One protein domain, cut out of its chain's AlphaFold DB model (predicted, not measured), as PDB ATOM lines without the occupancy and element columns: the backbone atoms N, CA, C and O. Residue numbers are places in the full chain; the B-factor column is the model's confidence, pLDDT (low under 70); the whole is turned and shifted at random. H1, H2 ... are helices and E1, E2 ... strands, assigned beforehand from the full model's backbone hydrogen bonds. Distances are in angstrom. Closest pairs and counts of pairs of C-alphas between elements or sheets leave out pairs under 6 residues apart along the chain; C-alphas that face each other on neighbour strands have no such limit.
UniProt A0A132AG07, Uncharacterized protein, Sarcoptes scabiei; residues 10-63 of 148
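What this domain is: This is residues 10 to 63 of the 148 residues of an uncharacterized protein of Sarcoptes scabiei (UniProt A0A132AG07). Picture one long hairpin of two strands, E1 and E2, side by side, with its turn sticking out at residues 26 to 31, and a short helix, H1, that stands free toward the other end of the model, reached by a long winding link. The helix packs on neither strand, and the hairpin has nothing covering it. The printed part has 54 residues, with two named strands and one named helix in the order E1, E2, H1; the sheet has the order E1 - E2 and is antiparallel, and the class is mixed, helices and strands. The whole is extended, with a radius of gyration of the C-alphas of 16.4 A, and flat, spanning 51 by 32 by 11 A.

How they stand to each other: Begin with E1, residues 18 to 27, and E2, residues 30 to 39, which form a hairpin joined by a tight link of 2 residues. They are antiparallel neighbours, with 163 degrees between their N-to-C directions. Look for the C-alphas that face each other: those of Trp 18 and Ala 39 are 4.3 A apart at one end, and those of Asn 27 and Gly 30 are 5.4 A apart next to the turn. Between them, N 23 and O 34 are within hydrogen-bond range at 2.8 A, and so are N 34 and O 23 at 2.8 A. From E2 a long link of 12 residues, 40 to 51, leads to H1, residues 52 to 61. E1 and H1 are apart. In H1, 3 of 6 O i to N i+4 pairs are within hydrogen-bond range, and 4 of 7 O i to N i+3 pairs.

Where its parts are: Find C-alpha 18 at (493.652, 427.824, 405.123); from there E1 runs 29.8 A to C-alpha 27 at (505.750, 401.293, 398.944). E2 returns from residue 30 to residue 39 and measures 30.3 A. H1 runs from residue 52 to residue 61, 15.3 A, and ends at C-alpha 61, at (503.852, 446.612, 415.540).

The domain as a whole: Look to Asp 28 and Gly 63 for the two C-alphas farthest apart, 52.1 A. Residues 26 to 31 stand free, and so do residues 52 to 63, of which 52 to 61 belong to H1; the body without them spans 37 by 22 by 10 A. The printed part has no cut, and its long link is that from E2 to H1. In the B-factor column the mean pLDDT of the printed part is 79.3; residues 51 to 63 are under 70, and H1 has a mean of 51.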
ATOM      1  N   VAL A  10     488.970 416.704 396.804       85.44
ATOM      2  CA  VAL A  10     488.365 417.056 398.093       85.44
ATOM      3  C   VAL A  10     487.303 418.132 397.845       85.44
ATOM      4  O   VAL A  10     487.569 419.117 397.156       85.44
ATOM      5  N   ARG A  11     486.079 417.907 398.331       88.31
ATOM      6  CA  ARG A  11     484.916 418.792 398.134       88.31
ATOM      7  C   ARG A  11     484.469 419.387 399.464       88.31
ATOM      8  O   ARG A  11     484.883 418.914 400.516       88.31
ATOM      9  N   ASP A  12     483.620 420.408 399.376       89.12
ATOM     10  CA  ASP A  12     482.934 421.027 400.515       89.12
ATOM     11  C   ASP A  12     483.874 421.632 401.568       89.12
ATOM     12  O   ASP A  12     483.560 421.671 402.756       89.12
ATOM     13  N   LEU A  13     485.030 422.143 401.130       89.00
ATOM     14  CA  LEU A  13     485.867 422.985 401.979       89.00
ATOM     15  C   LEU A  13     485.201 424.362 402.123       89.00
ATOM     16  O   LEU A  13     484.907 424.993 401.102       89.00
ATOM     17  N   PRO A  14     485.002 424.859 403.357       91.19
ATOM     18  CA  PRO A  14     484.689 426.258 403.607       91.19
ATOM     19  C   PRO A  14     485.549 427.221 402.777       91.19
ATOM     20  O   PRO A  14     486.772 427.088 402.685       91.19
ATOM     21  N   SER A  15     484.896 428.204 402.158       89.62
ATOM     22  CA  SER A  15     485.564 429.272 401.413       89.62
ATOM     23  C   SER A  15     486.371 430.171 402.345       89.62
ATOM     24  O   SER A  15     485.985 430.374 403.497       89.62
ATOM     25  N   GLY A  16     487.449 430.769 401.846       88.62
ATOM     26  CA  GLY A  16     488.229 431.730 402.619       88.62
ATOM     27  C   GLY A  16     488.916 431.115 403.845       88.62
ATOM     28  O   GLY A  16     489.061 431.802 404.853       88.62
ATOM     29  N   THR A  17     489.348 429.850 403.772       88.50
ATOM     30  CA  THR A  17     490.041 429.154 404.871       88.50
ATOM     31  C   THR A  17     491.367 428.526 404.413       88.50
ATOM     32  O   THR A  17     491.490 428.078 403.272       88.50
ATOM     33  N   TRP A  18     492.364 428.507 405.306       90.44
ATOM     34  CA  TRP A  18     493.652 427.824 405.123       90.44
ATOM     35  C   TRP A  18     493.572 426.355 405.551       90.44
ATOM     36  O   TRP A  18     492.977 426.042 406.580       90.44
ATOM     37  N   TYR A  19     494.194 425.470 404.772       90.06
ATOM     38  CA  TYR A  19     494.236 424.028 404.999       90.06
ATOM     39  C   TYR A  19     495.654 423.488 404.850       90.06
ATOM     40  O   TYR A  19     496.366 423.866 403.919       90.06
ATOM     41  N   ASP A  20     495.995 422.529 405.709       91.19
ATOM     42  CA  ASP A  20     497.205 421.720 405.609       91.19
ATOM     43  C   ASP A  20     496.832 420.291 405.200       91.19
ATOM     44  O   ASP A  20     495.987 419.639 405.818       91.19
ATOM     45  N   MET A  21     497.445 419.803 404.125       89.06
ATOM     46  CA  MET A  21     497.232 418.469 403.577       89.06
ATOM     47  C   MET A  21     498.508 417.652 403.683       89.06
ATOM     48  O   MET A  21     499.538 418.008 403.118       89.06
ATOM     49  N   ILE A  22     498.403 416.506 404.351       91.19
ATOM     50  CA  ILE A  22     499.490 415.539 404.473       91.19
ATOM     51  C   ILE A  22     499.211 414.380 403.523       91.19
ATOM     52  O   ILE A  22     498.190 413.698 403.631       91.19
ATOM     53  N   ILE A  23     500.128 414.152 402.589       89.44
ATOM     54  CA  ILE A  23     500.079 413.054 401.629       89.44
ATOM     55  C   ILE A  23     501.172 412.056 401.990       89.44
ATOM     56  O   ILE A  23     502.360 412.372 401.950       89.44
ATOM     57  N   ALA A  24     500.768 410.831 402.316       88.38
ATOM     58  CA  ALA A  24     501.678 409.734 402.602       88.38
ATOM     59  C   ALA A  24     501.681 408.731 401.446       88.38
ATOM     60  O   ALA A  24     500.657 408.125 401.136       88.38
ATOM     61  N   ALA A  25     502.844 408.520 400.837       87.69
ATOM     62  CA  ALA A  25     503.082 407.449 399.884       87.69
ATOM     63  C   ALA A  25     503.769 406.279 400.598       87.69
ATOM     64  O   ALA A  25     504.792 406.454 401.264       87.69
ATOM     65  N   GLN A  26     503.220 405.076 400.448       87.88
ATOM     66  CA  GLN A  26     503.794 403.854 401.000       87.88
ATOM     67  C   GLN A  26     504.105 402.876 399.867       87.88
ATOM     68  O   GLN A  26     503.247 402.591 399.035       87.88
ATOM     69  N   ASN A  27     505.336 402.372 399.833       85.75
ATOM     70  CA  ASN A  27     505.750 401.293 398.944       85.75
ATOM     71  C   ASN A  27     506.544 400.231 399.725       85.75
ATOM     72  O   ASN A  27     506.859 400.418 400.901       85.75
ATOM     73  N   ASP A  28     506.901 399.131 399.062       90.38
ATOM     74  CA  ASP A  28     507.654 398.025 399.679       90.38
ATOM     75  C   ASP A  28     509.068 398.434 400.150       90.38
ATOM     76  O   ASP A  28     509.699 397.711 400.918       90.38
ATOM     77  N   ALA A  29     509.569 399.597 399.711       85.19
ATOM     78  CA  ALA A  29     510.862 400.157 400.102       85.19
ATOM     79  C   ALA A  29     510.773 401.157 401.274       85.19
ATOM     80  O   ALA A  29     511.806 401.535 401.827       85.19
ATOM     81  N   GLY A  30     509.572 401.598 401.665       83.19
ATOM     82  CA  GLY A  30     509.371 402.519 402.779       83.19
ATOM     83  C   GLY A  30     508.174 403.461 402.630       83.19
ATOM     84  O   GLY A  30     507.441 403.463 401.641       83.19
ATOM     85  N   LYS A  31     507.980 404.289 403.660       89.31
ATOM     86  CA  LYS A  31     506.959 405.343 403.708       89.31
ATOM     87  C   LYS A  31     507.618 406.703 403.476       89.31
ATOM     88  O   LYS A  31     508.663 406.985 404.060       89.31
ATOM     89  N   ARG A  32     507.003 407.548 402.653       89.75
ATOM     90  CA  ARG A  32     507.367 408.956 402.469       89.75
ATOM     91  C   ARG A  32     506.132 409.817 402.687       89.75
ATOM     92  O   ARG A  32     505.068 409.495 402.172       89.75
ATOM     93  N   GLU A  33     506.291 410.916 403.403       90.88
ATOM     94  CA  GLU A  33     505.225 411.883 403.661       90.88
ATOM     95  C   GLU A  33     505.603 413.238 403.058       90.88
ATOM     96  O   GLU A  33     506.787 413.567 402.948       90.88
ATOM     97  N   ALA A  34     504.600 413.986 402.612       86.69
ATOM     98  CA  ALA A  34     504.725 415.342 402.103       86.69
ATOM     99  C   ALA A  34     503.569 416.189 402.636       86.69
ATOM    100  O   ALA A  34     502.425 415.737 402.648       86.69
ATOM    101  N   GLU A  35     503.874 417.412 403.049       90.62
ATOM    102  CA  GLU A  35     502.911 418.359 403.606       90.62
ATOM    103  C   GLU A  35     502.711 419.522 402.628       90.62
ATOM    104  O   GLU A  35     503.670 420.013 402.028       90.62
ATOM    105  N   PHE A  36     501.462 419.945 402.444       87.31
ATOM    106  CA  PHE A  36     501.073 421.011 401.525       87.31
ATOM    107  C   PHE A  36     500.081 421.960 402.197       87.31
ATOM    108  O   PHE A  36     499.000 421.529 402.589       87.31
ATOM    109  N   SER A  37     500.402 423.251 402.244       89.25
ATOM    110  CA  SER A  37     499.503 424.292 402.761       89.25
ATOM    111  C   SER A  37     498.869 425.082 401.616       89.25
ATOM    112  O   SER A  37     499.568 425.555 400.716       89.25
ATOM    113  N   PHE A  38     497.545 425.245 401.634       88.69
ATOM    114  CA  PHE A  38     496.808 425.996 400.614       88.69
ATOM    115  C   PHE A  38     495.555 426.673 401.179       88.69
ATOM    116  O   PHE A  38     495.009 426.269 402.202       88.69
ATOM    117  N   ALA A  39     495.078 427.703 400.483       89.94
ATOM    118  CA  ALA A  39     493.869 428.439 400.833       89.94
ATOM    119  C   ALA A  39     492.753 428.196 399.814       89.94
ATOM    120  O   ALA A  39     493.001 428.131 398.607       89.94
ATOM    121  N   THR A  40     491.510 428.123 400.288       91.12
ATOM    122  CA  THR A  40     490.335 428.210 399.416       91.12
ATOM    123  C   THR A  40     490.052 429.659 399.028       91.12
ATOM    124  O   THR A  40     490.334 430.596 399.777       91.12
ATOM    125  N   LEU A  41     489.467 429.859 397.846       89.31
ATOM    126  CA  LEU A  41     488.962 431.175 397.452       89.31
ATOM    127  C   LEU A  41     487.821 431.600 398.385       89.31
ATOM    128  O   LEU A  41     487.113 430.753 398.934       89.31
ATOM    129  N   THR A  42     487.630 432.904 398.564       88.31
ATOM    130  CA  THR A  42     486.453 433.447 399.257       88.31
ATOM    131  C   THR A  42     485.180 433.204 398.436       88.31
ATOM    132  O   THR A  42     485.252 432.910 397.243       88.31
ATOM    133  N   GLU A  43     483.998 433.391 399.033       87.94
ATOM    134  CA  GLU A  43     482.715 433.324 398.302       87.94
ATOM    135  C   GLU A  43     482.664 434.292 397.106       87.94
ATOM    136  O   GLU A  43     482.008 434.031 396.101       87.94
ATOM    137  N   THR A  44     483.406 435.400 397.192       89.69
ATOM    138  CA  THR A  44     483.562 436.400 396.127       89.69
ATOM    139  C   THR A  44     484.625 436.035 395.083       89.69
ATOM    140  O   THR A  44     484.829 436.791 394.136       89.69
ATOM    141  N   GLY A  45     485.313 434.899 395.237       86.94
ATOM    142  CA  GLY A  45     486.395 434.447 394.357       86.94
ATOM    143  C   GLY A  45     487.748 435.123 394.609       86.94
ATOM    144  O   GLY A  45     488.656 434.978 393.794       86.94
ATOM    145  N   ALA A  46     487.899 435.864 395.708       87.62
ATOM    146  CA  ALA A  46     489.155 436.504 396.084       87.62
ATOM    147  C   ALA A  46     490.119 435.517 396.765       87.62
ATOM    148  O   ALA A  46     489.718 434.478 397.294       87.62
ATOM    149  N   THR A  47     491.406 435.856 396.763       87.38
ATOM    150  CA  THR A  47     492.459 435.101 397.451       87.38
ATOM    151  C   THR A  47     492.636 435.592 398.884       87.38
ATOM    152  O   THR A  47     492.578 436.795 399.137       87.38
ATOM    153  N   ILE A  48     492.918 434.677 399.807       86.19
ATOM    154  CA  ILE A  48     493.316 435.012 401.178       86.19
ATOM    155  C   ILE A  48     494.811 435.324 401.197       86.19
ATOM    156  O   ILE A  48     495.590 434.719 400.457       86.19
ATOM    157  N   GLU A  49     495.221 436.258 402.049       82.75
ATOM    158  CA  GLU A  49     496.635 436.550 402.259       82.75
ATOM    159  C   GLU A  49     497.391 435.345 402.867       82.75
ATOM    160  O   GLU A  49     496.825 434.618 403.692       82.75
ATOM    161  N   PRO A  50     498.658 435.107 402.462       76.88
ATOM    162  CA  PRO A  50     499.505 434.056 403.027       76.88
ATOM    163  C   PRO A  50     499.635 434.175 404.542       76.88
ATOM    164  O   PRO A  50     499.943 435.262 405.034       76.88
ATOM    165  N   LEU A  51     499.503 433.058 405.267       66.00
ATOM    166  CA  LEU A  51     499.715 432.995 406.722       66.00
ATOM    167  C   LEU A  51     501.035 433.682 407.130       66.00
ATOM    168  O   LEU A  51     501.040 434.551 407.985       66.00
ATOM    169  N   HIS A  52     502.140 433.476 406.416       62.12
ATOM    170  CA  HIS A  52     503.426 434.117 406.752       62.12
ATOM    171  C   HIS A  52     503.435 435.662 406.725       62.12
ATOM    172  O   HIS A  52     504.362 436.292 407.236       62.12
ATOM    173  N   THR A  53     502.417 436.311 406.149       53.38
ATOM    174  CA  THR A  53     502.308 437.776 406.187       53.38
ATOM    175  C   THR A  53     501.780 438.317 407.519       53.38
ATOM    176  O   THR A  53     502.047 439.487 407.816       53.38
ATOM    177  N   TYR A  54     501.122 437.499 408.360       50.75
ATOM    178  CA  TYR A  54     500.706 437.937 409.700       50.75
ATOM    179  C   TYR A  54     501.917 438.123 410.624       50.75
ATOM    180  O   TYR A  54     502.001 439.145 411.302       50.75
ATOM    181  N   GLU A  55     502.901 437.216 410.596       51.06
ATOM    182  CA  GLU A  55     504.114 437.334 411.427       51.06
ATOM    183  C   GLU A  55     504.945 438.545 411.022       51.06
ATOM    184  O   GLU A  55     505.388 439.329 411.864       51.06
ATOM    185  N   SER A  56     505.074 438.770 409.713       49.12
ATOM    186  CA  SER A  56     505.845 439.894 409.190       49.12
ATOM    187  C   SER A  56     505.203 441.246 409.541       49.12
ATOM    188  O   SER A  56     505.906 442.173 409.954       49.12
ATOM    189  N   ARG A  57     503.863 441.358 409.482       48.97
ATOM    190  CA  ARG A  57     503.144 442.575 409.907       48.97
ATOM    191  C   ARG A  57     503.128 442.753 411.426       48.97
ATOM    192  O   ARG A  57     503.229 443.890 411.885       48.97
ATOM    193  N   MET A  58     503.068 441.677 412.210       47.03
ATOM    194  CA  MET A  58     503.083 441.761 413.674       47.03
ATOM    195  C   MET A  58     504.475 442.115 414.228       47.03
ATOM    196  O   MET A  58     504.560 442.849 415.214       47.03
ATOM    197  N   SER A  59     505.560 441.739 413.532       48.47
ATOM    198  CA  SER A  59     506.921 442.205 413.861       48.47
ATOM    199  C   SER A  59     507.085 443.726 413.696       48.47
ATOM    200  O   SER A  59     507.881 444.346 414.398       48.47
ATOM    201  N   SER A  60     506.275 444.360 412.835       48.03
ATOM    202  CA  SER A  60     506.300 445.818 412.644       48.03
ATOM    203  C   SER A  60     505.554 446.601 413.734       48.03
ATOM    204  O   SER A  60     505.844 447.776 413.940       48.03
ATOM    205  N   ILE A  61     504.634 445.963 414.471       51.00
ATOM    206  CA  ILE A  61     503.852 446.612 415.540       51.00
ATOM    207  C   ILE A  61     504.560 446.488 416.901       51.00
ATOM    208  O   ILE A  61     504.455 447.389 417.730       51.00
ATOM    209  N   TYR A  62     505.370 445.442 417.099       44.81
ATOM    210  CA  TYR A  62     506.326 445.341 418.214       44.81
ATOM    211  C   TYR A  62     507.731 445.870 417.870       44.81
ATOM    212  O   TYR A  62     508.659 445.749 418.670       44.81
ATOM    213  N   GLY A  63     507.886 446.523 416.713       43.38
ATOM    214  CA  GLY A  63     509.051 447.329 416.366       43.38
ATOM    215  C   GLY A  63     509.053 448.637 417.153       43.38
ATOM    216  O   GLY A  63     508.760 449.699 416.611       43.38
TER     217      GLY A  63